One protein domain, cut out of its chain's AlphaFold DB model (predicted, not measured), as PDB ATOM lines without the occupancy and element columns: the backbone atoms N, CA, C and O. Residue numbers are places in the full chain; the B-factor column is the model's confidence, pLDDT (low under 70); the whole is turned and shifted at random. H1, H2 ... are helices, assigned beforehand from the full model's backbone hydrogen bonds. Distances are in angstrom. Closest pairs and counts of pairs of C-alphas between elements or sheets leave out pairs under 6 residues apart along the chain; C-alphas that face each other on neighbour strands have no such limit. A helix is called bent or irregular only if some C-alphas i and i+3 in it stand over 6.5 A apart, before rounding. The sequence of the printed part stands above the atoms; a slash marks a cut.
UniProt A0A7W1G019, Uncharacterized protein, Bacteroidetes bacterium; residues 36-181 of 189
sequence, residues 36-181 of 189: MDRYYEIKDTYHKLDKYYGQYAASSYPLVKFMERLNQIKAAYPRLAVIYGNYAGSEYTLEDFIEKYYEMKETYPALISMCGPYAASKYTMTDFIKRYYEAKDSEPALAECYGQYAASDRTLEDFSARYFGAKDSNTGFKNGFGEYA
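Overview. This is residues 36 to 181 of the 189 residues of an uncharacterized protein of Bacteroidetes bacterium (UniProt A0A7W1G019). The ten helices make a flat ring two helices deep: H2, H4, H6, H8 and H10 form a closed inner circle round the middle, and H1, H3, H5, H7 and H9 cover its outside, each touching the inner helix that follows it. The ring is closed on the inside, but its outside is open between H1 and H9, which are apart. The printed part has 146 residues, with H1 to H10 in order along it and no named strand; the class is all helix. It is compact, with a radius of gyration of the C-alphas of 14.7 A, and spans 39 by 39 by 21 A.

Arrangement. Start with H1, residues 36 to 45, and H2, residues 50 to 58: they form a helical hairpin, closest at the C-alphas of Arg 38 and Ala 57, 4.7 A. Next, H3, residues 63 to 76, and H4, residues 84 to 89, form a hairpin at 37 degrees, only just a steep tilt, with C-alphas 69 and 88 closest at 4.8 A. The hairpin of H5, residues 94 to 107, and H6, residues 109 to 119, has a shallow tilt of 24 degrees; C-alphas 100 and 119 are closest at 4.8 A. H7, residues 125 to 138, and H8, residues 146 to 151, form another hairpin, closest at C-alphas 131 and 150, 4.8 A. H9, residues 156 to 168, touches H10, residues 177 to 181, closest at C-alphas 162 and 181, 4.9 A. Now go from H2 to H4, H6, H8, H10 and again to H2 by the closest C-alphas: H2 touches H4 at 52 and 85, 5.4 A; H4 touches H6 at 86 and 116, 5.7 A; H6 touches H8 at 117 and 147, 5.3 A; H8 touches H10 at 148 and 178, 5.6 A; H10 touches H2 at 179 and 54, 5.4 A. Every O i to N i+4 pair is within hydrogen-bond range in H1, H3, H4, H5, H7, H8, H9 and H10; in H2 it is 3 of 5, and in H6 2 of 7, beside 4 of 8 O i to N i+3 pairs.

Along the chain. Find C-alpha 36 at (152.415, 120.045, 138.980), where H1 begins. H3 measures 20.1 A from first to last C-alpha, H5 and H7 20.0 A each, and H9 18.0 A. H2 and H6 are irregular: C-alphas 51 and 54 are 7.4 A apart, and C-alphas 110 and 113 are 8.5 A apart. H10 ends at C-alpha 181, (161.680, 124.353, 131.905).

Size, cuts and confidence. The two C-alphas farthest apart, of Glu 106 and Ser 169, are 39.5 A apart. The printed part has no cut and no long link. Its mean pLDDT is 96.3, and no printed residue is under 70.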
ATOM      1  N   MET A  36     152.711 119.952 137.550       94.00
ATOM      2  CA  MET A  36     152.415 120.045 138.980       94.00
ATOM      3  C   MET A  36     151.649 118.837 139.507       94.00
ATOM      4  O   MET A  36     152.028 118.283 140.535       94.00
ATOM      5  N   ASP A  37     150.619 118.389 138.795       93.88
ATOM      6  CA  ASP A  37     149.849 117.204 139.163       93.88
ATOM      7  C   ASP A  37     150.771 115.987 139.308       93.88
ATOM      8  O   ASP A  37     150.697 115.250 140.286       93.88
ATOM      9  N   ARG A  38     151.691 115.803 138.352       95.31
ATOM     10  CA  ARG A  38     152.650 114.691 138.371       95.31
ATOM     11  C   ARG A  38     153.682 114.853 139.479       95.31
ATOM     12  O   ARG A  38     154.046 113.874 140.122       95.31
ATOM     13  N   TYR A  39     154.153 116.077 139.713       95.25
ATOM     14  CA  TYR A  39     155.069 116.376 140.810       95.25
ATOM     15  C   TYR A  39     154.449 115.995 142.163       95.25
ATOM     16  O   TYR A  39     155.105 115.344 142.978       95.25
ATOM     17  N   TYR A  40     153.182 116.348 142.396       94.19
ATOM     18  CA  TYR A  40     152.490 116.008 143.640       94.19
ATOM     19  C   TYR A  40     152.085 114.533 143.719       94.19
ATOM     20  O   TYR A  40     152.205 113.944 144.786       94.19
ATOM     21  N   GLU A  41     151.748 113.886 142.601       95.00
ATOM     22  CA  GLU A  41     151.455 112.446 142.559       95.00
ATOM     23  C   GLU A  41     152.603 111.602 143.145       95.00
ATOM     24  O   GLU A  41     152.391 110.761 144.027       95.00
ATOM     25  N   ILE A  42     153.843 111.836 142.696       95.44
ATOM     26  CA  ILE A  42     155.008 111.117 143.228       95.44
ATOM     27  C   ILE A  42     155.381 111.582 144.635       95.44
ATOM     28  O   ILE A  42     155.828 110.763 145.436       95.44
ATOM     29  N   LYS A  43     155.189 112.864 144.961       94.56
ATOM     30  CA  LYS A  43     155.473 113.393 146.299       94.56
ATOM     31  C   LYS A  43     154.580 112.758 147.360       94.56
ATOM     32  O   LYS A  43     155.087 112.335 148.399       94.56
ATOM     33  N   ASP A  44     153.292 112.635 147.072       94.56
ATOM     34  CA  ASP A  44     152.303 112.090 147.998       94.56
ATOM     35  C   ASP A  44     152.443 110.569 148.124       94.56
ATOM     36  O   ASP A  44     152.372 110.017 149.223       94.56
ATOM     37  N   THR A  45     152.732 109.880 147.013       95.38
ATOM     38  CA  THR A  45     152.891 108.416 147.004       95.38
ATOM     39  C   THR A  45     154.258 107.970 147.543       95.38
ATOM     40  O   THR A  45     154.365 106.963 148.245       95.38
ATOM     41  N   TYR A  46     155.325 108.718 147.238       94.75
ATOM     42  CA  TYR A  46     156.720 108.368 147.520       94.75
ATOM     43  C   TYR A  46     157.508 109.557 148.109       94.75
ATOM     44  O   TYR A  46     158.511 110.017 147.554       94.75
ATOM     45  N   HIS A  47     157.115 110.013 149.302       92.19
ATOM     46  CA  HIS A  47     157.702 111.179 149.989       92.19
ATOM     47  C   HIS A  47     159.235 111.125 150.236       92.19
ATOM     48  O   HIS A  47     159.851 112.138 150.544       92.19
ATOM     49  N   LYS A  48     159.877 109.951 150.108       93.31
ATOM     50  CA  LYS A  48     161.338 109.765 150.276       93.31
ATOM     51  C   LYS A  48     162.142 109.863 148.970       93.31
ATOM     52  O   LYS A  48     163.344 109.614 148.979       93.31
ATOM     53  N   LEU A  49     161.483 110.138 147.845       93.25
ATOM     54  CA  LEU A  49     162.090 110.223 146.510       93.25
ATOM     55  C   LEU A  49     162.152 111.666 145.990       93.25
ATOM     56  O   LEU A  49     162.060 111.890 144.788       93.25
ATOM     57  N   ASP A  50     162.312 112.630 146.892       92.81
ATOM     58  CA  ASP A  50     162.300 114.073 146.627       92.81
ATOM     59  C   ASP A  50     163.184 114.522 145.460       92.81
ATOM     60  O   ASP A  50     162.742 115.272 144.591       92.81
ATOM     61  N   LYS A  51     164.395 113.977 145.367       93.69
ATOM     62  CA  LYS A  51     165.332 114.235 144.265       93.69
ATOM     63  C   LYS A  51     164.896 113.711 142.891       93.69
ATOM     64  O   LYS A  51     165.605 113.950 141.918       93.69
ATOM     65  N   TYR A  52     163.801 112.950 142.815       96.00
ATOM     66  CA  TYR A  52     163.275 112.358 141.580       96.00
ATOM     67  C   TYR A  52     161.928 112.948 141.143       96.00
ATOM     68  O   TYR A  52     161.400 112.555 140.098       96.00
ATOM     69  N   TYR A  53     161.358 113.884 141.913       96.25
ATOM     70  CA  TYR A  53     160.032 114.439 141.620       96.25
ATOM     71  C   TYR A  53     159.996 115.197 140.299       96.25
ATOM     72  O   TYR A  53     159.093 114.974 139.494       96.25
ATOM     73  N   GLY A  54     161.001 116.040 140.046       96.38
ATOM     74  CA  GLY A  54     161.109 116.793 138.798       96.38
ATOM     75  C   GLY A  54     161.226 115.877 137.579       96.38
ATOM     76  O   GLY A  54     160.518 116.069 136.591       96.38
ATOM     77  N   GLN A  55     162.064 114.839 137.657       97.62
ATOM     78  CA  GLN A  55     162.295 113.918 136.542       97.62
ATOM     79  C   GLN A  55     161.037 113.106 136.232       97.62
ATOM     80  O   GLN A  55     160.686 112.949 135.061       97.62
ATOM     81  N   TYR A  56     160.311 112.643 137.258       97.50
ATOM     82  CA  TYR A  56     159.014 112.003 137.042       97.50
ATOM     83  C   TYR A  56     158.010 112.971 136.410       97.50
ATOM     84  O   TYR A  56     157.376 112.630 135.404       97.50
ATOM     85  N   ALA A  57     157.893 114.181 136.960       96.62
ATOM     86  CA  ALA A  57     156.962 115.197 136.489       96.62
ATOM     87  C   ALA A  57     157.191 115.564 135.015       96.62
ATOM     88  O   ALA A  57     156.230 115.635 134.246       96.62
ATOM     89  N   ALA A  58     158.453 115.695 134.598       96.75
ATOM     90  CA  ALA A  58     158.834 115.961 133.212       96.75
ATOM     91  C   ALA A  58     158.635 114.763 132.267       96.75
ATOM     92  O   ALA A  58     158.366 114.970 131.084       96.75
ATOM     93  N   SER A  59     158.753 113.529 132.768       96.62
ATOM     94  CA  SER A  59     158.730 112.317 131.938       96.62
ATOM     95  C   SER A  59     157.403 112.074 131.194       96.62
ATOM     96  O   SER A  59     156.325 112.567 131.560       96.62
ATOM     97  N   SER A  60     157.473 111.274 130.125       94.88
ATOM     98  CA  SER A  60     156.308 110.753 129.394       94.88
ATOM     99  C   SER A  60     155.689 109.516 130.061       94.88
ATOM    100  O   SER A  60     154.543 109.176 129.770       94.88
ATOM    101  N   TYR A  61     156.399 108.865 130.987       96.81
ATOM    102  CA  TYR A  61     155.972 107.604 131.589       96.81
ATOM    103  C   TYR A  61     154.968 107.764 132.740       96.81
ATOM    104  O   TYR A  61     155.097 108.679 133.552       96.81
ATOM    105  N   PRO A  62     154.001 106.844 132.899       96.38
ATOM    106  CA  PRO A  62     153.190 106.775 134.117       96.38
ATOM    107  C   PRO A  62     154.046 106.389 135.335       96.38
ATOM    108  O   PRO A  62     155.089 105.747 135.177       96.38
ATOM    109  N   LEU A  63     153.591 106.724 136.552       96.44
ATOM    110  CA  LEU A  63     154.348 106.520 137.799       96.44
ATOM    111  C   LEU A  63     154.869 105.094 137.960       96.44
ATOM    112  O   LEU A  63     156.044 104.898 138.258       96.44
ATOM    113  N   VAL A  64     154.027 104.095 137.691       97.12
ATOM    114  CA  VAL A  64     154.413 102.676 137.767       97.12
ATOM    115  C   VAL A  64     155.620 102.388 136.872       97.12
ATOM    116  O   VAL A  64     156.601 101.809 137.333       97.12
ATOM    117  N   LYS A  65     155.602 102.864 135.621       98.06
ATOM    118  CA  LYS A  65     156.694 102.619 134.673       98.06
ATOM    119  C   LYS A  65     157.968 103.373 135.049       98.06
ATOM    120  O   LYS A  65     159.059 102.818 134.941       98.06
ATOM    121  N   PHE A  66     157.839 104.611 135.523       98.50
ATOM    122  CA  PHE A  66     158.972 105.373 136.044       98.50
ATOM    123  C   PHE A  66     159.637 104.639 137.220       98.50
ATOM    124  O   PHE A  66     160.858 104.501 137.254       98.50
ATOM    125  N   MET A  67     158.841 104.098 138.148       98.44
ATOM    126  CA  MET A  67     159.341 103.353 139.307       98.44
ATOM    127  C   MET A  67     159.995 102.019 138.930       98.44
ATOM    128  O   MET A  67     161.032 101.677 139.498       98.44
ATOM    129  N   GLU A  68     159.445 101.288 137.956       98.56
ATOM    130  CA  GLU A  68     160.090 100.094 137.389       98.56
ATOM    131  C   GLU A  68     161.500 100.420 136.885       98.56
ATOM    132  O   GLU A  68     162.471  99.783 137.295       98.56
ATOM    133  N   ARG A  69     161.623 101.457 136.048       98.69
ATOM    134  CA  ARG A  69     162.909 101.885 135.479       98.69
ATOM    135  C   ARG A  69     163.870 102.384 136.559       98.69
ATOM    136  O   ARG A  69     165.050 102.039 136.548       98.69
ATOM    137  N   LEU A  70     163.373 103.141 137.538       98.56
ATOM    138  CA  LEU A  70     164.172 103.604 138.672       98.56
ATOM    139  C   LEU A  70     164.763 102.427 139.464       98.56
ATOM    140  O   LEU A  70     165.936 102.452 139.835       98.56
ATOM    141  N   ASN A  71     163.976 101.378 139.707       98.56
ATOM    142  CA  ASN A  71     164.449 100.181 140.399       98.56
ATOM    143  C   ASN A  71     165.417  99.358 139.539       98.56
ATOM    144  O   ASN A  71     166.398  98.836 140.069       98.56
ATOM    145  N   GLN A  72     165.191  99.297 138.227       98.75
ATOM    146  CA  GLN A  72     166.068  98.604 137.284       98.75
ATOM    147  C   GLN A  72     167.503  99.155 137.330       98.75
ATOM    148  O   GLN A  72     168.447  98.391 137.532       98.75
ATOM    149  N   ILE A  73     167.684 100.477 137.221       98.69
ATOM    150  CA  ILE A  73     169.029 101.076 137.281       98.69
ATOM    151  C   ILE A  73     169.647 101.001 138.681       98.69
ATOM    152  O   ILE A  73     170.855 100.819 138.804       98.69
ATOM    153  N   LYS A  74     168.840 101.077 139.746       98.38
ATOM    154  CA  LYS A  74     169.320 100.886 141.126       98.38
ATOM    155  C   LYS A  74     169.906  99.493 141.336       98.38
ATOM    156  O   LYS A  74     170.919  99.370 142.018       98.38
ATOM    157  N   ALA A  75     169.274  98.473 140.760       98.56
ATOM    158  CA  ALA A  75     169.739  97.096 140.849       98.56
ATOM    159  C   ALA A  75     171.010  96.865 140.019       98.56
ATOM    160  O   ALA A  75     171.967  96.283 140.520       98.56
ATOM    161  N   ALA A  76     171.041  97.353 138.775       98.44
ATOM    162  CA  ALA A  76     172.166  97.130 137.869       98.44
ATOM    163  C   ALA A  76     173.398  97.996 138.201       98.44
ATOM    164  O   ALA A  76     174.531  97.535 138.094       98.44
ATOM    165  N   TYR A  77     173.189  99.242 138.645       98.19
ATOM    166  CA  TYR A  77     174.250 100.228 138.877       98.19
ATOM    167  C   TYR A  77     174.091 100.945 140.233       98.19
ATOM    168  O   TYR A  77     173.932 102.171 140.278       98.19
ATOM    169  N   PRO A  78     174.197 100.238 141.379       97.69
ATOM    170  CA  PRO A  78     173.922 100.773 142.723       97.69
ATOM    171  C   PRO A  78     174.815 101.956 143.158       97.69
ATOM    172  O   PRO A  78     174.503 102.653 144.121       97.69
ATOM    173  N   ARG A  79     175.925 102.211 142.452       96.88
ATOM    174  CA  ARG A  79     176.860 103.315 142.741       96.88
ATOM    175  C   ARG A  79     176.613 104.579 141.908       96.88
ATOM    176  O   ARG A  79     177.242 105.597 142.169       96.88
ATOM    177  N   LEU A  80     175.698 104.546 140.935       96.25
ATOM    178  CA  LEU A  80     175.407 105.676 140.040       96.25
ATOM    179  C   LEU A  80     174.162 106.466 140.479       96.25
ATOM    180  O   LEU A  80     173.335 106.865 139.668       96.25
ATOM    181  N   ALA A  81     174.013 106.719 141.782       95.62
ATOM    182  CA  ALA A  81     172.768 107.249 142.350       95.62
ATOM    183  C   ALA A  81     172.301 108.606 141.802       95.62
ATOM    184  O   ALA A  81     171.108 108.926 141.883       95.62
ATOM    185  N   VAL A  82     173.232 109.382 141.251       93.88
ATOM    186  CA  VAL A  82     172.989 110.709 140.678       93.88
ATOM    187  C   VAL A  82     172.283 110.665 139.320       93.88
ATOM    188  O   VAL A  82     171.632 111.639 138.976       93.88
ATOM    189  N   ILE A  83     172.333 109.544 138.584       97.38
ATOM    190  CA  ILE A  83     171.731 109.437 137.237       97.38
ATOM    191  C   ILE A  83     170.424 108.632 137.206       97.38
ATOM    192  O   ILE A  83     169.807 108.488 136.152       97.38
ATOM    193  N   TYR A  84     169.974 108.102 138.347       98.56
ATOM    194  CA  TYR A  84     168.797 107.225 138.390       98.56
ATOM    195  C   TYR A  84     167.529 107.894 137.867       98.56
ATOM    196  O   TYR A  84     166.787 107.279 137.106       98.56
ATOM    197  N   GLY A  85     167.298 109.154 138.249       98.12
ATOM    198  CA  GLY A  85     166.151 109.923 137.772       98.12
ATOM    199  C   GLY A  85     166.218 110.195 136.270       98.12
ATOM    200  O   GLY A  85     165.197 110.096 135.595       98.12
ATOM    201  N   ASN A  86     167.417 110.472 135.738       98.62
ATOM    202  CA  ASN A  86     167.626 110.686 134.305       98.62
ATOM    203  C   ASN A  86     167.235 109.439 133.508       98.62
ATOM    204  O   ASN A  86     166.425 109.542 132.593       98.62
ATOM    205  N   TYR A  87     167.721 108.262 133.910       98.75
ATOM    206  CA  TYR A  87     167.347 107.003 133.263       98.75
ATOM    207  C   TYR A  87     165.855 106.684 133.403       98.75
ATOM    208  O   TYR A  87     165.192 106.280 132.444       98.75
ATOM    209  N   ALA A  88     165.309 106.845 134.611       98.62
ATOM    210  CA  ALA A  88     163.914 106.527 134.884       98.62
ATOM    211  C   ALA A  88     162.954 107.370 134.032       98.62
ATOM    212  O   ALA A  88     161.920 106.862 133.599       98.62
ATOM    213  N   GLY A  89     163.320 108.627 133.761       97.94
ATOM    214  CA  GLY A  89     162.553 109.544 132.922       97.94
ATOM    215  C   GLY A  89     162.859 109.488 131.421       97.94
ATOM    216  O   GLY A  89     162.060 110.015 130.652       97.94
ATOM    217  N   SER A  90     163.974 108.885 130.997       98.00
ATOM    218  CA  SER A  90     164.397 108.843 129.587       98.00
ATOM    219  C   SER A  90     163.737 107.718 128.794       98.00
ATOM    220  O   SER A  90     163.489 106.651 129.347       98.00
ATOM    221  N   GLU A  91     163.593 107.889 127.481       96.94
ATOM    222  CA  GLU A  91     163.032 106.863 126.586       96.94
ATOM    223  C   GLU A  91     164.034 105.762 126.184       96.94
ATOM    224  O   GLU A  91     163.638 104.731 125.643       96.94
ATOM    225  N   TYR A  92     165.318 105.944 126.502       98.31
ATOM    226  CA  TYR A  92     166.402 105.018 126.163       98.31
ATOM    227  C   TYR A  92     166.333 103.689 126.917       98.31
ATOM    228  O   TYR A  92     165.798 103.596 128.032       98.31
ATOM    229  N   THR A  93     166.910 102.639 126.330       98.62
ATOM    230  CA  THR A  93     167.146 101.384 127.051       98.62
ATOM    231  C   THR A  93     168.203 101.590 128.143       98.62
ATOM    232  O   THR A  93     168.878 102.618 128.186       98.62
ATOM    233  N   LEU A  94     168.320 100.649 129.093       98.75
ATOM    234  CA  LEU A  94     169.373 100.748 130.117       98.75
ATOM    235  C   LEU A  94     170.765 100.690 129.488       98.75
ATOM    236  O   LEU A  94     171.657 101.392 129.946       98.75
ATOM    237  N   GLU A  95     170.922  99.866 128.457       98.62
ATOM    238  CA  GLU A  95     172.182  99.677 127.749       98.62
ATOM    239  C   GLU A  95     172.605 100.967 127.041       98.62
ATOM    240  O   GLU A  95     173.635 101.528 127.411       98.62
ATOM    241  N   ASP A  96     171.744 101.527 126.180       98.69
ATOM    242  CA  ASP A  96     172.038 102.779 125.461       98.69
ATOM    243  C   ASP A  96     172.317 103.940 126.428       98.69
ATOM    244  O   ASP A  96     173.230 104.743 126.236       98.69
ATOM    245  N   PHE A  97     171.528 104.042 127.504       98.81
ATOM    246  CA  PHE A  97     171.708 105.093 128.501       98.81
ATOM    247  C   PHE A  97     173.078 104.990 129.186       98.81
ATOM    248  O   PHE A  97     173.751 105.999 129.405       98.81
ATOM    249  N   ILE A  98     173.500 103.780 129.554       98.69
ATOM    250  CA  ILE A  98     174.776 103.569 130.239       98.69
ATOM    251  C   ILE A  98     175.956 103.752 129.284       98.69
ATOM    252  O   ILE A  98     176.965 104.325 129.698       98.69
ATOM    253  N   GLU A  99     175.822 103.342 128.026       98.62
ATOM    254  CA  GLU A  99     176.814 103.611 126.985       98.62
ATOM    255  C   GLU A  99     177.066 105.118 126.856       98.62
ATOM    256  O   GLU A  99     178.189 105.575 127.077       98.62
ATOM    257  N   LYS A 100     176.009 105.917 126.654       98.62
ATOM    258  CA  LYS A 100     176.119 107.385 126.588       98.62
ATOM    259  C   LYS A 100     176.674 107.998 127.875       98.62
ATOM    260  O   LYS A 100     177.430 108.971 127.839       98.62
ATOM    261  N   TYR A 101     176.312 107.453 129.038       98.56
ATOM    262  CA  TYR A 101     176.861 107.914 130.314       98.56
ATOM    263  C   TYR A 101     178.391 107.777 130.349       98.56
ATOM    264  O   TYR A 101     179.077 108.732 130.733       98.56
ATOM    265  N   TYR A 102     178.922 106.614 129.959       98.44
ATOM    266  CA  TYR A 102     180.365 106.373 129.952       98.44
ATOM    267  C   TYR A 102     181.075 107.134 128.834       98.44
ATOM    268  O   TYR A 102     182.126 107.711 129.102       98.44
ATOM    269  N   GLU A 103     180.455 107.275 127.660       98.38
ATOM    270  CA  GLU A 103     180.957 108.116 126.567       98.38
ATOM    271  C   GLU A 103     181.270 109.546 127.057       98.38
ATOM    272  O   GLU A 103     182.381 110.052 126.875       98.38
ATOM    273  N   MET A 104     180.325 110.193 127.757       98.38
ATOM    274  CA  MET A 104     180.528 111.545 128.305       98.38
ATOM    275  C   MET A 104     181.561 111.550 129.423       98.38
ATOM    276  O   MET A 104     182.393 112.452 129.497       98.38
ATOM    277  N   LYS A 105     181.488 110.568 130.323       97.94
ATOM    278  CA  LYS A 105     182.370 110.487 131.487       97.94
ATOM    279  C   LYS A 105     183.840 110.375 131.082       97.94
ATOM    280  O   LYS A 105     184.692 110.955 131.749       97.94
ATOM    281  N   GLU A 106     184.121 109.625 130.024       98.12
ATOM    282  CA  GLU A 106     185.471 109.400 129.512       98.12
ATOM    283  C   GLU A 106     185.955 110.576 128.659       98.12
ATOM    284  O   GLU A 106     187.094 111.013 128.813       98.12
ATOM    285  N   THR A 107     185.078 111.142 127.826       98.19
ATOM    286  CA  THR A 107     185.430 112.257 126.931       98.19
ATOM    287  C   THR A 107     185.559 113.590 127.678       98.19
ATOM    288  O   THR A 107     186.452 114.386 127.392       98.19
ATOM    289  N   TYR A 108     184.689 113.839 128.661       97.38
ATOM    290  CA  TYR A 108     184.601 115.095 129.413       97.38
ATOM    291  C   TYR A 108     184.565 114.852 130.932       97.38
ATOM    292  O   TYR A 108     183.571 115.168 131.594       97.38
ATOM    293  N   PRO A 109     185.659 114.364 131.545       96.00
ATOM    294  CA  PRO A 109     185.687 114.015 132.969       96.00
ATOM    295  C   PRO A 109     185.404 115.203 133.907       96.00
ATOM    296  O   PRO A 109     184.884 115.019 135.007       96.00
ATOM    297  N   ALA A 110     185.687 116.434 133.466       96.62
ATOM    298  CA  ALA A 110     185.378 117.658 134.210       96.62
ATOM    299  C   ALA A 110     183.874 118.013 134.233       96.62
ATOM    300  O   ALA A 110     183.462 118.874 135.007       96.62
ATOM    301  N   LEU A 111     183.048 117.360 133.408       96.25
ATOM    302  CA  LEU A 111     181.608 117.607 133.270       96.25
ATOM    303  C   LEU A 111     180.775 116.431 133.798       96.25
ATOM    304  O   LEU A 111     179.721 116.106 133.257       96.25
ATOM    305  N   ILE A 112     181.219 115.798 134.889       95.31
ATOM    306  CA  ILE A 112     180.575 114.600 135.451       95.31
ATOM    307  C   ILE A 112     179.088 114.804 135.803       95.31
ATOM    308  O   ILE A 112     178.285 113.880 135.684       95.31
ATOM    309  N   SER A 113     178.696 116.019 136.201       95.06
ATOM    310  CA  SER A 113     177.301 116.369 136.495       95.06
ATOM    311  C   SER A 113     176.407 116.352 135.251       95.06
ATOM    312  O   SER A 113     175.191 116.219 135.374       95.06
ATOM    313  N   MET A 114     176.993 116.446 134.057       97.88
ATOM    314  CA  MET A 114     176.283 116.458 132.780       97.88
ATOM    315  C   MET A 114     176.101 115.060 132.177       97.88
ATOM    316  O   MET A 114     175.278 114.903 131.278       97.88
ATOM    317  N   CYS A 115     176.782 114.026 132.689       98.31
ATOM    318  CA  CYS A 115     176.675 112.661 132.157       98.31
ATOM    319  C   CYS A 115     175.241 112.112 132.197       98.31
ATOM    320  O   CYS A 115     174.801 111.490 131.238       98.31
ATOM    321  N   GLY A 116     174.496 112.348 133.283       98.38
ATOM    322  CA  GLY A 116     173.095 111.916 133.395       98.38
ATOM    323  C   GLY A 116     172.169 112.618 132.392       98.38
ATOM    324  O   GLY A 116     171.469 111.934 131.644       98.38
ATOM    325  N   PRO A 117     172.157 113.964 132.340       98.44
ATOM    326  CA  PRO A 117     171.405 114.709 131.333       98.44
ATOM    327  C   PRO A 117     171.768 114.344 129.889       98.44
ATOM    328  O   PRO A 117     170.861 114.149 129.084       98.44
ATOM    329  N   TYR A 118     173.057 114.183 129.572       98.75
ATOM    330  CA  TYR A 118     173.502 113.744 128.247       98.75
ATOM    331  C   TYR A 118     172.989 112.342 127.902       98.75
ATOM    332  O   TYR A 118     172.417 112.134 126.833       98.75
ATOM    333  N   ALA A 119     173.129 111.391 128.826       98.69
ATOM    334  CA  ALA A 119     172.658 110.022 128.636       98.69
ATOM    335  C   ALA A 119     171.137 109.932 128.424       98.69
ATOM    336  O   ALA A 119     170.662 109.057 127.707       98.69
ATOM    337  N   ALA A 120     170.371 110.856 129.011       98.50
ATOM    338  CA  ALA A 120     168.930 110.972 128.790       98.50
ATOM    339  C   ALA A 120     168.552 111.773 127.528       98.50
ATOM    340  O   ALA A 120     167.368 111.860 127.202       98.50
ATOM    341  N   SER A 121     169.517 112.390 126.848       98.25
ATOM    342  CA  SER A 121     169.276 113.309 125.738       98.25
ATOM    343  C   SER A 121     169.273 112.608 124.382       98.25
ATOM    344  O   SER A 121     170.040 111.674 124.137       98.25
ATOM    345  N   LYS A 122     168.475 113.150 123.455       97.38
ATOM    346  CA  LYS A 122     168.498 112.786 122.033       97.38
ATOM    347  C   LYS A 122     169.608 113.423 121.215       97.38
ATOM    348  O   LYS A 122     169.801 113.041 120.065       97.38
ATOM    349  N   TYR A 123     170.318 114.388 121.785       98.38
ATOM    350  CA  TYR A 123     171.412 115.044 121.094       98.38
ATOM    351  C   TYR A 123     172.655 114.158 121.047       98.38
ATOM    352  O   TYR A 123     172.887 113.305 121.914       98.38
ATOM    353  N   THR A 124     173.454 114.395 120.010       98.19
ATOM    354  CA  THR A 124     174.832 113.909 119.937       98.19
ATOM    355  C   THR A 124     175.674 114.576 121.026       98.19
ATOM    356  O   THR A 124     175.301 115.633 121.541       98.19
ATOM    357  N   MET A 125     176.824 113.988 121.365       98.12
ATOM    358  CA  MET A 125     177.776 114.582 122.310       98.12
ATOM    359  C   MET A 125     178.122 116.027 121.937       98.12
ATOM    360  O   MET A 125     178.035 116.934 122.763       98.12
ATOM    361  N   THR A 126     178.465 116.249 120.669       98.38
ATOM    362  CA  THR A 126     178.852 117.563 120.147       98.38
ATOM    363  C   THR A 126     177.732 118.588 120.298       98.38
ATOM    364  O   THR A 126     177.974 119.690 120.792       98.38
ATOM    365  N   ASP A 127     176.500 118.227 119.930       98.62
ATOM    366  CA  ASP A 127     175.356 119.137 120.037       98.62
ATOM    367  C   ASP A 127     175.002 119.427 121.498       98.62
ATOM    368  O   ASP A 127     174.754 120.578 121.859       98.62
ATOM    369  N   PHE A 128     175.031 118.407 122.358       98.75
ATOM    370  CA  PHE A 128     174.781 118.571 123.786       98.75
ATOM    371  C   PHE A 128     175.802 119.523 124.427       98.75
ATOM    372  O   PHE A 128     175.421 120.457 125.132       98.75
ATOM    373  N   ILE A 129     177.098 119.339 124.148       98.56
ATOM    374  CA  ILE A 129     178.169 120.199 124.671       98.56
ATOM    375  C   ILE A 129     178.038 121.631 124.148       98.56
ATOM    376  O   ILE A 129     178.192 122.579 124.920       98.56
ATOM    377  N   LYS A 130     177.706 121.804 122.865       98.62
ATOM    378  CA  LYS A 130     177.448 123.128 122.289       98.62
ATOM    379  C   LYS A 130     176.329 123.849 123.041       98.62
ATOM    380  O   LYS A 130     176.502 125.004 123.414       98.62
ATOM    381  N   ARG A 131     175.211 123.168 123.306       98.56
ATOM    382  CA  ARG A 131     174.073 123.731 124.055       98.56
ATOM    383  C   ARG A 131     174.422 124.001 125.521       98.56
ATOM    384  O   ARG A 131     174.017 125.016 126.076       98.56
ATOM    385  N   TYR A 132     175.216 123.137 126.150       98.50
ATOM    386  CA  TYR A 132     175.726 123.382 127.500       98.50
ATOM    387  C   TYR A 132     176.521 124.696 127.578       98.50
ATOM    388  O   TYR A 132     176.251 125.516 128.455       98.50
ATOM    389  N   TYR A 133     177.462 124.922 126.653       98.50
ATOM    390  CA  TYR A 133     178.252 126.157 126.634       98.50
ATOM    391  C   TYR A 133     177.438 127.379 126.203       98.50
ATOM    392  O   TYR A 133     177.620 128.442 126.782       98.50
ATOM    393  N   GLU A 134     176.472 127.226 125.295       98.38
ATOM    394  CA  GLU A 134     175.530 128.295 124.940       98.38
ATOM    395  C   GLU A 134     174.843 128.886 126.183       98.38
ATOM    396  O   GLU A 134     174.871 130.101 126.380       98.38
ATOM    397  N   ALA A 135     174.279 128.038 127.052       98.00
ATOM    398  CA  ALA A 135     173.655 128.501 128.290       98.00
ATOM    399  C   ALA A 135     174.676 128.998 129.313       98.00
ATOM    400  O   ALA A 135     174.439 130.013 129.963       98.00
ATOM    401  N   LYS A 136     175.813 128.310 129.456       97.75
ATOM    402  CA  LYS A 136     176.852 128.689 130.419       97.75
ATOM    403  C   LYS A 136     177.425 130.079 130.152       97.75
ATOM    404  O   LYS A 136     177.680 130.814 131.104       97.75
ATOM    405  N   ASP A 137     177.628 130.410 128.883       98.00
ATOM    406  CA  ASP A 137     178.268 131.655 128.473       98.00
ATOM    407  C   ASP A 137     177.262 132.812 128.400       98.00
ATOM    408  O   ASP A 137     177.623 133.955 128.676       98.00
ATOM    409  N   SER A 138     175.999 132.519 128.072       97.75
ATOM    410  CA  SER A 138     174.968 133.548 127.872       97.75
ATOM    411  C   SER A 138     174.120 133.814 129.115       97.75
ATOM    412  O   SER A 138     173.721 134.951 129.336       97.75
ATOM    413  N   GLU A 139     173.839 132.790 129.931       96.81
ATOM    414  CA  GLU A 139     172.908 132.878 131.062       96.81
ATOM    415  C   GLU A 139     173.444 132.197 132.339       96.81
ATOM    416  O   GLU A 139     172.926 131.157 132.769       96.81
ATOM    417  N   PRO A 140     174.446 132.800 133.020       96.19
ATOM    418  CA  PRO A 140     175.068 132.248 134.227       96.19
ATOM    419  C   PRO A 140     174.098 131.867 135.357       96.19
ATOM    420  O   PRO A 140     174.384 130.996 136.181       96.19
ATOM    421  N   ALA A 141     172.934 132.520 135.406       96.75
ATOM    422  CA  ALA A 141     171.888 132.276 136.394       96.75
ATOM    423  C   ALA A 141     171.206 130.897 136.250       96.75
ATOM    424  O   ALA A 141     170.509 130.465 137.171       96.75
ATOM    425  N   LEU A 142     171.427 130.182 135.139       96.69
ATOM    426  CA  LEU A 142     170.928 128.823 134.904       96.69
ATOM    427  C   LEU A 142     171.906 127.717 135.338       96.69
ATOM    428  O   LEU A 142     171.689 126.554 134.989       96.69
ATOM    429  N   ALA A 143     172.954 128.033 136.109       96.19
ATOM    430  CA  ALA A 143     174.023 127.093 136.471       96.19
ATOM    431  C   ALA A 143     173.559 125.737 137.025       96.19
ATOM    432  O   ALA A 143     174.168 124.706 136.745       96.19
ATOM    433  N   GLU A 144     172.453 125.719 137.764       93.38
ATOM    434  CA  GLU A 144     171.885 124.496 138.343       93.38
ATOM    435  C   GLU A 144     171.152 123.610 137.322       93.38
ATOM    436  O   GLU A 144     170.816 122.469 137.628       93.38
ATOM    437  N   CYS A 145     170.878 124.123 136.121       96.75
ATOM    438  CA  CYS A 145     170.028 123.473 135.128       96.75
ATOM    439  C   CYS A 145     170.571 123.491 133.690       96.75
ATOM    440  O   CYS A 145     169.831 123.172 132.757       96.75
ATOM    441  N   TYR A 146     171.861 123.788 133.492       98.38
ATOM    442  CA  TYR A 146     172.488 123.712 132.165       98.38
ATOM    443  C   TYR A 146     172.313 122.345 131.505       98.38
ATOM    444  O   TYR A 146     172.071 122.272 130.305       98.38
ATOM    445  N   GLY A 147     172.395 121.259 132.279       98.12
ATOM    446  CA  GLY A 147     172.200 119.907 131.755       98.12
ATOM    447  C   GLY A 147     170.779 119.684 131.238       98.12
ATOM    448  O   GLY A 147     170.599 119.113 130.166       98.12
ATOM    449  N   GLN A 148     169.770 120.165 131.966       98.50
ATOM    450  CA  GLN A 148     168.367 120.096 131.561       98.50
ATOM    451  C   GLN A 148     168.116 120.939 130.307       98.50
ATOM    452  O   GLN A 148     167.424 120.464 129.410       98.50
ATOM    453  N   TYR A 149     168.710 122.135 130.204       98.62
ATOM    454  CA  TYR A 149     168.654 122.931 128.975       98.62
ATOM    455  C   TYR A 149     169.280 122.180 127.799       98.62
ATOM    456  O   TYR A 149     168.611 121.945 126.790       98.62
ATOM    457  N   ALA A 150     170.533 121.748 127.962       98.69
ATOM    458  CA  ALA A 150     171.304 121.076 126.927       98.69
ATOM    459  C   ALA A 150     170.626 119.788 126.442       98.69
ATOM    460  O   ALA A 150     170.673 119.482 125.253       98.69
ATOM    461  N   ALA A 151     169.939 119.071 127.337       98.44
ATOM    462  CA  ALA A 151     169.170 117.878 127.001       98.44
ATOM    463  C   ALA A 151     167.817 118.170 126.326       98.44
ATOM    464  O   ALA A 151     167.261 117.263 125.703       98.44
ATOM    465  N   SER A 152     167.273 119.382 126.470       98.12
ATOM    466  CA  SER A 152     165.921 119.749 126.031       98.12
ATOM    467  C   SER A 152     165.857 120.287 124.605       98.12
ATOM    468  O   SER A 152     166.824 120.849 124.103       98.12
ATOM    469  N   ASP A 153     164.662 120.232 124.016       96.88
ATOM    470  CA  ASP A 153     164.335 120.824 122.711       96.88
ATOM    471  C   ASP A 153     164.041 122.331 122.739       96.88
ATOM    472  O   ASP A 153     163.621 122.906 121.735       96.88
ATOM    473  N   ARG A 154     164.192 122.982 123.895       98.00
ATOM    474  CA  ARG A 154     163.847 124.400 124.044       98.00
ATOM    475  C   ARG A 154     164.951 125.296 123.505       98.00
ATOM    476  O   ARG A 154     166.131 124.970 123.607       98.00
ATOM    477  N   THR A 155     164.586 126.457 122.972       98.31
ATOM    478  CA  THR A 155     165.563 127.538 122.797       98.31
ATOM    479  C   THR A 155     166.010 128.036 124.172       98.31
ATOM    480  O   THR A 155     165.289 127.844 125.156       98.31
ATOM    481  N   LEU A 156     167.188 128.664 124.259       98.44
ATOM    482  CA  LEU A 156     167.659 129.229 125.527       98.44
ATOM    483  C   LEU A 156     166.654 130.241 126.085       98.44
ATOM    484  O   LEU A 156     166.319 130.182 127.260       98.44
ATOM    485  N   GLU A 157     166.096 131.090 125.222       98.31
ATOM    486  CA  GLU A 157     165.064 132.065 125.583       98.31
ATOM    487  C   GLU A 157     163.815 131.408 126.202       98.31
ATOM    488  O   GLU A 157     163.406 131.785 127.302       98.31
ATOM    489  N   ASP A 158     163.233 130.389 125.553       98.38
ATOM    490  CA  ASP A 158     162.040 129.696 126.072       98.38
ATOM    491  C   ASP A 158     162.356 128.943 127.371       98.38
ATOM    492  O   ASP A 158     161.580 128.978 128.328       98.38
ATOM    493  N   PHE A 159     163.520 128.292 127.447       98.56
ATOM    494  CA  PHE A 159     163.949 127.608 128.663       98.56
ATOM    495  C   PHE A 159     164.102 128.588 129.835       98.56
ATOM    496  O   PHE A 159     163.527 128.352 130.900       98.56
ATOM    497  N   SER A 160     164.821 129.699 129.636       98.19
ATOM    498  CA  SER A 160     165.022 130.752 130.638       98.19
ATOM    499  C   SER A 160     163.692 131.328 131.109       98.19
ATOM    500  O   SER A 160     163.429 131.369 132.314       98.19
ATOM    501  N   ALA A 161     162.809 131.701 130.177       97.56
ATOM    502  CA  ALA A 161     161.499 132.256 130.501       97.56
ATOM    503  C   ALA A 161     160.659 131.285 131.346       97.56
ATOM    504  O   ALA A 161     160.049 131.681 132.342       97.56
ATOM    505  N   ARG A 162     160.663 129.990 131.003       96.88
ATOM    506  CA  ARG A 162     159.958 128.955 131.774       96.88
ATOM    507  C   ARG A 162     160.577 128.743 133.156       96.88
ATOM    508  O   ARG A 162     159.832 128.587 134.123       96.88
ATOM    509  N   TYR A 163     161.905 128.727 133.255       96.25
ATOM    510  CA  TYR A 163     162.625 128.524 134.513       96.25
ATOM    511  C   TYR A 163     162.366 129.668 135.500       96.25
ATOM    512  O   TYR A 163     161.899 129.421 136.615       96.25
ATOM    513  N   PHE A 164     162.605 130.915 135.086       95.25
ATOM    514  CA  PHE A 164     162.408 132.081 135.951       95.25
ATOM    515  C   PHE A 164     160.928 132.326 136.241       95.25
ATOM    516  O   PHE A 164     160.562 132.498 137.400       95.25
ATOM    517  N   GLY A 165     160.049 132.171 135.245       94.69
ATOM    518  CA  GLY A 165     158.606 132.281 135.458       94.69
ATOM    519  C   GLY A 165     158.068 131.284 136.492       94.69
ATOM    520  O   GLY A 165     157.205 131.631 137.299       94.69
ATOM    521  N   ALA A 166     158.588 130.051 136.532       93.25
ATOM    522  CA  ALA A 166     158.201 129.066 137.546       93.25
ATOM    523  C   ALA A 166     158.748 129.385 138.949       93.25
ATOM    524  O   ALA A 166     158.075 129.084 139.942       93.25
ATOM    525  N   LYS A 167     159.942 129.986 139.041       91.44
ATOM    526  CA  LYS A 167     160.532 130.428 140.317       91.44
ATOM    527  C   LYS A 167     159.783 131.627 140.897       91.44
ATOM    528  O   LYS A 167     159.512 131.634 142.095       91.44
ATOM    529  N   ASP A 168     159.379 132.569 140.051       91.00
ATOM    530  CA  ASP A 168     158.694 133.795 140.472       91.00
ATOM    531  C   ASP A 168     157.227 133.553 140.859       91.00
ATOM    532  O   ASP A 168     156.681 134.226 141.729       91.00
ATOM    533  N   SER A 169     156.581 132.549 140.259       84.44
ATOM    534  CA  SER A 169     155.154 132.252 140.472       84.44
ATOM    535  C   SER A 169     154.822 131.545 141.794       84.44
ATOM    536  O   SER A 169     153.667 131.184 142.008       84.44
ATOM    537  N   ASN A 170     155.795 131.349 142.697       73.62
ATOM    538  CA  ASN A 170     155.618 130.690 144.003       73.62
ATOM    539  C   ASN A 170     154.803 129.380 143.923       73.62
ATOM    540  O   ASN A 170     153.914 129.098 144.723       73.62
ATOM    541  N   THR A 171     155.121 128.565 142.925       76.25
ATOM    542  CA  THR A 171     154.397 127.347 142.518       76.25
ATOM    543  C   THR A 171     154.360 126.224 143.560       76.25
ATOM    544  O   THR A 171     153.700 125.205 143.358       76.25
ATOM    545  N   GLY A 172     155.067 126.366 144.683       78.69
ATOM    546  CA  GLY A 172     155.050 125.421 145.802       78.69
ATOM    547  C   GLY A 172     155.880 124.146 145.603       78.69
ATOM    548  O   GLY A 172     156.190 123.475 146.592       78.69
ATOM    549  N   PHE A 173     156.308 123.823 144.376       84.69
ATOM    550  CA  PHE A 173     157.283 122.757 144.144       84.69
ATOM    551  C   PHE A 173     158.718 123.277 144.274       84.69
ATOM    552  O   PHE A 173     159.030 124.413 143.926       84.69
ATOM    553  N   LYS A 174     159.599 122.431 144.812       80.12
ATOM    554  CA  LYS A 174     161.025 122.726 144.997       80.12
ATOM    555  C   LYS A 174     161.838 121.672 144.241       80.12
ATOM    556  O   LYS A 174     161.429 120.513 144.189       80.12
ATOM    557  N   ASN A 175     162.971 122.059 143.658       81.50
ATOM    558  CA  ASN A 175     163.923 121.146 142.998       81.50
ATOM    559  C   ASN A 175     163.411 120.450 141.716       81.50
ATOM    560  O   ASN A 175     163.759 119.302 141.461       81.50
ATOM    561  N   GLY A 176     162.577 121.121 140.915       93.00
ATOM    562  CA  GLY A 176     162.135 120.607 139.607       93.00
ATOM    563  C   GLY A 176     162.121 121.648 138.486       93.00
ATOM    564  O   GLY A 176     161.508 121.417 137.447       93.00
ATOM    565  N   PHE A 177     162.669 122.847 138.726       96.06
ATOM    566  CA  PHE A 177     162.505 123.986 137.817       96.06
ATOM    567  C   PHE A 177     163.181 123.741 136.467       96.06
ATOM    568  O   PHE A 177     162.597 124.061 135.436       96.06
ATOM    569  N   GLY A 178     164.373 123.135 136.465       97.06
ATOM    570  CA  GLY A 178     165.073 122.769 135.232       97.06
ATOM    571  C   GLY A 178     164.313 121.704 134.444       97.06
ATOM    572  O   GLY A 178     164.156 121.819 133.231       97.06
ATOM    573  N   GLU A 179     163.775 120.698 135.134       97.69
ATOM    574  CA  GLU A 179     162.962 119.639 134.538       97.69
ATOM    575  C   GLU A 179     161.671 120.205 133.940       97.69
ATOM    576  O   GLU A 179     161.315 119.866 132.813       97.69
ATOM    577  N   TYR A 180     160.993 121.117 134.642       97.31
ATOM    578  CA  TYR A 180     159.828 121.817 134.108       97.31
ATOM    579  C   TYR A 180     160.187 122.641 132.868       97.31
ATOM    580  O   TYR A 180     159.522 122.511 131.830       97.31
ATOM    581  N   ALA A 181     161.235 123.463 132.967       97.56
ATOM    582  CA  ALA A 181     161.680 124.353 131.905       97.56
ATOM    583  C   ALA A 181     162.028 123.576 130.631       97.56
ATOM    584  O   ALA A 181     161.533 123.922 129.560       97.56
TER     585      ALA A 181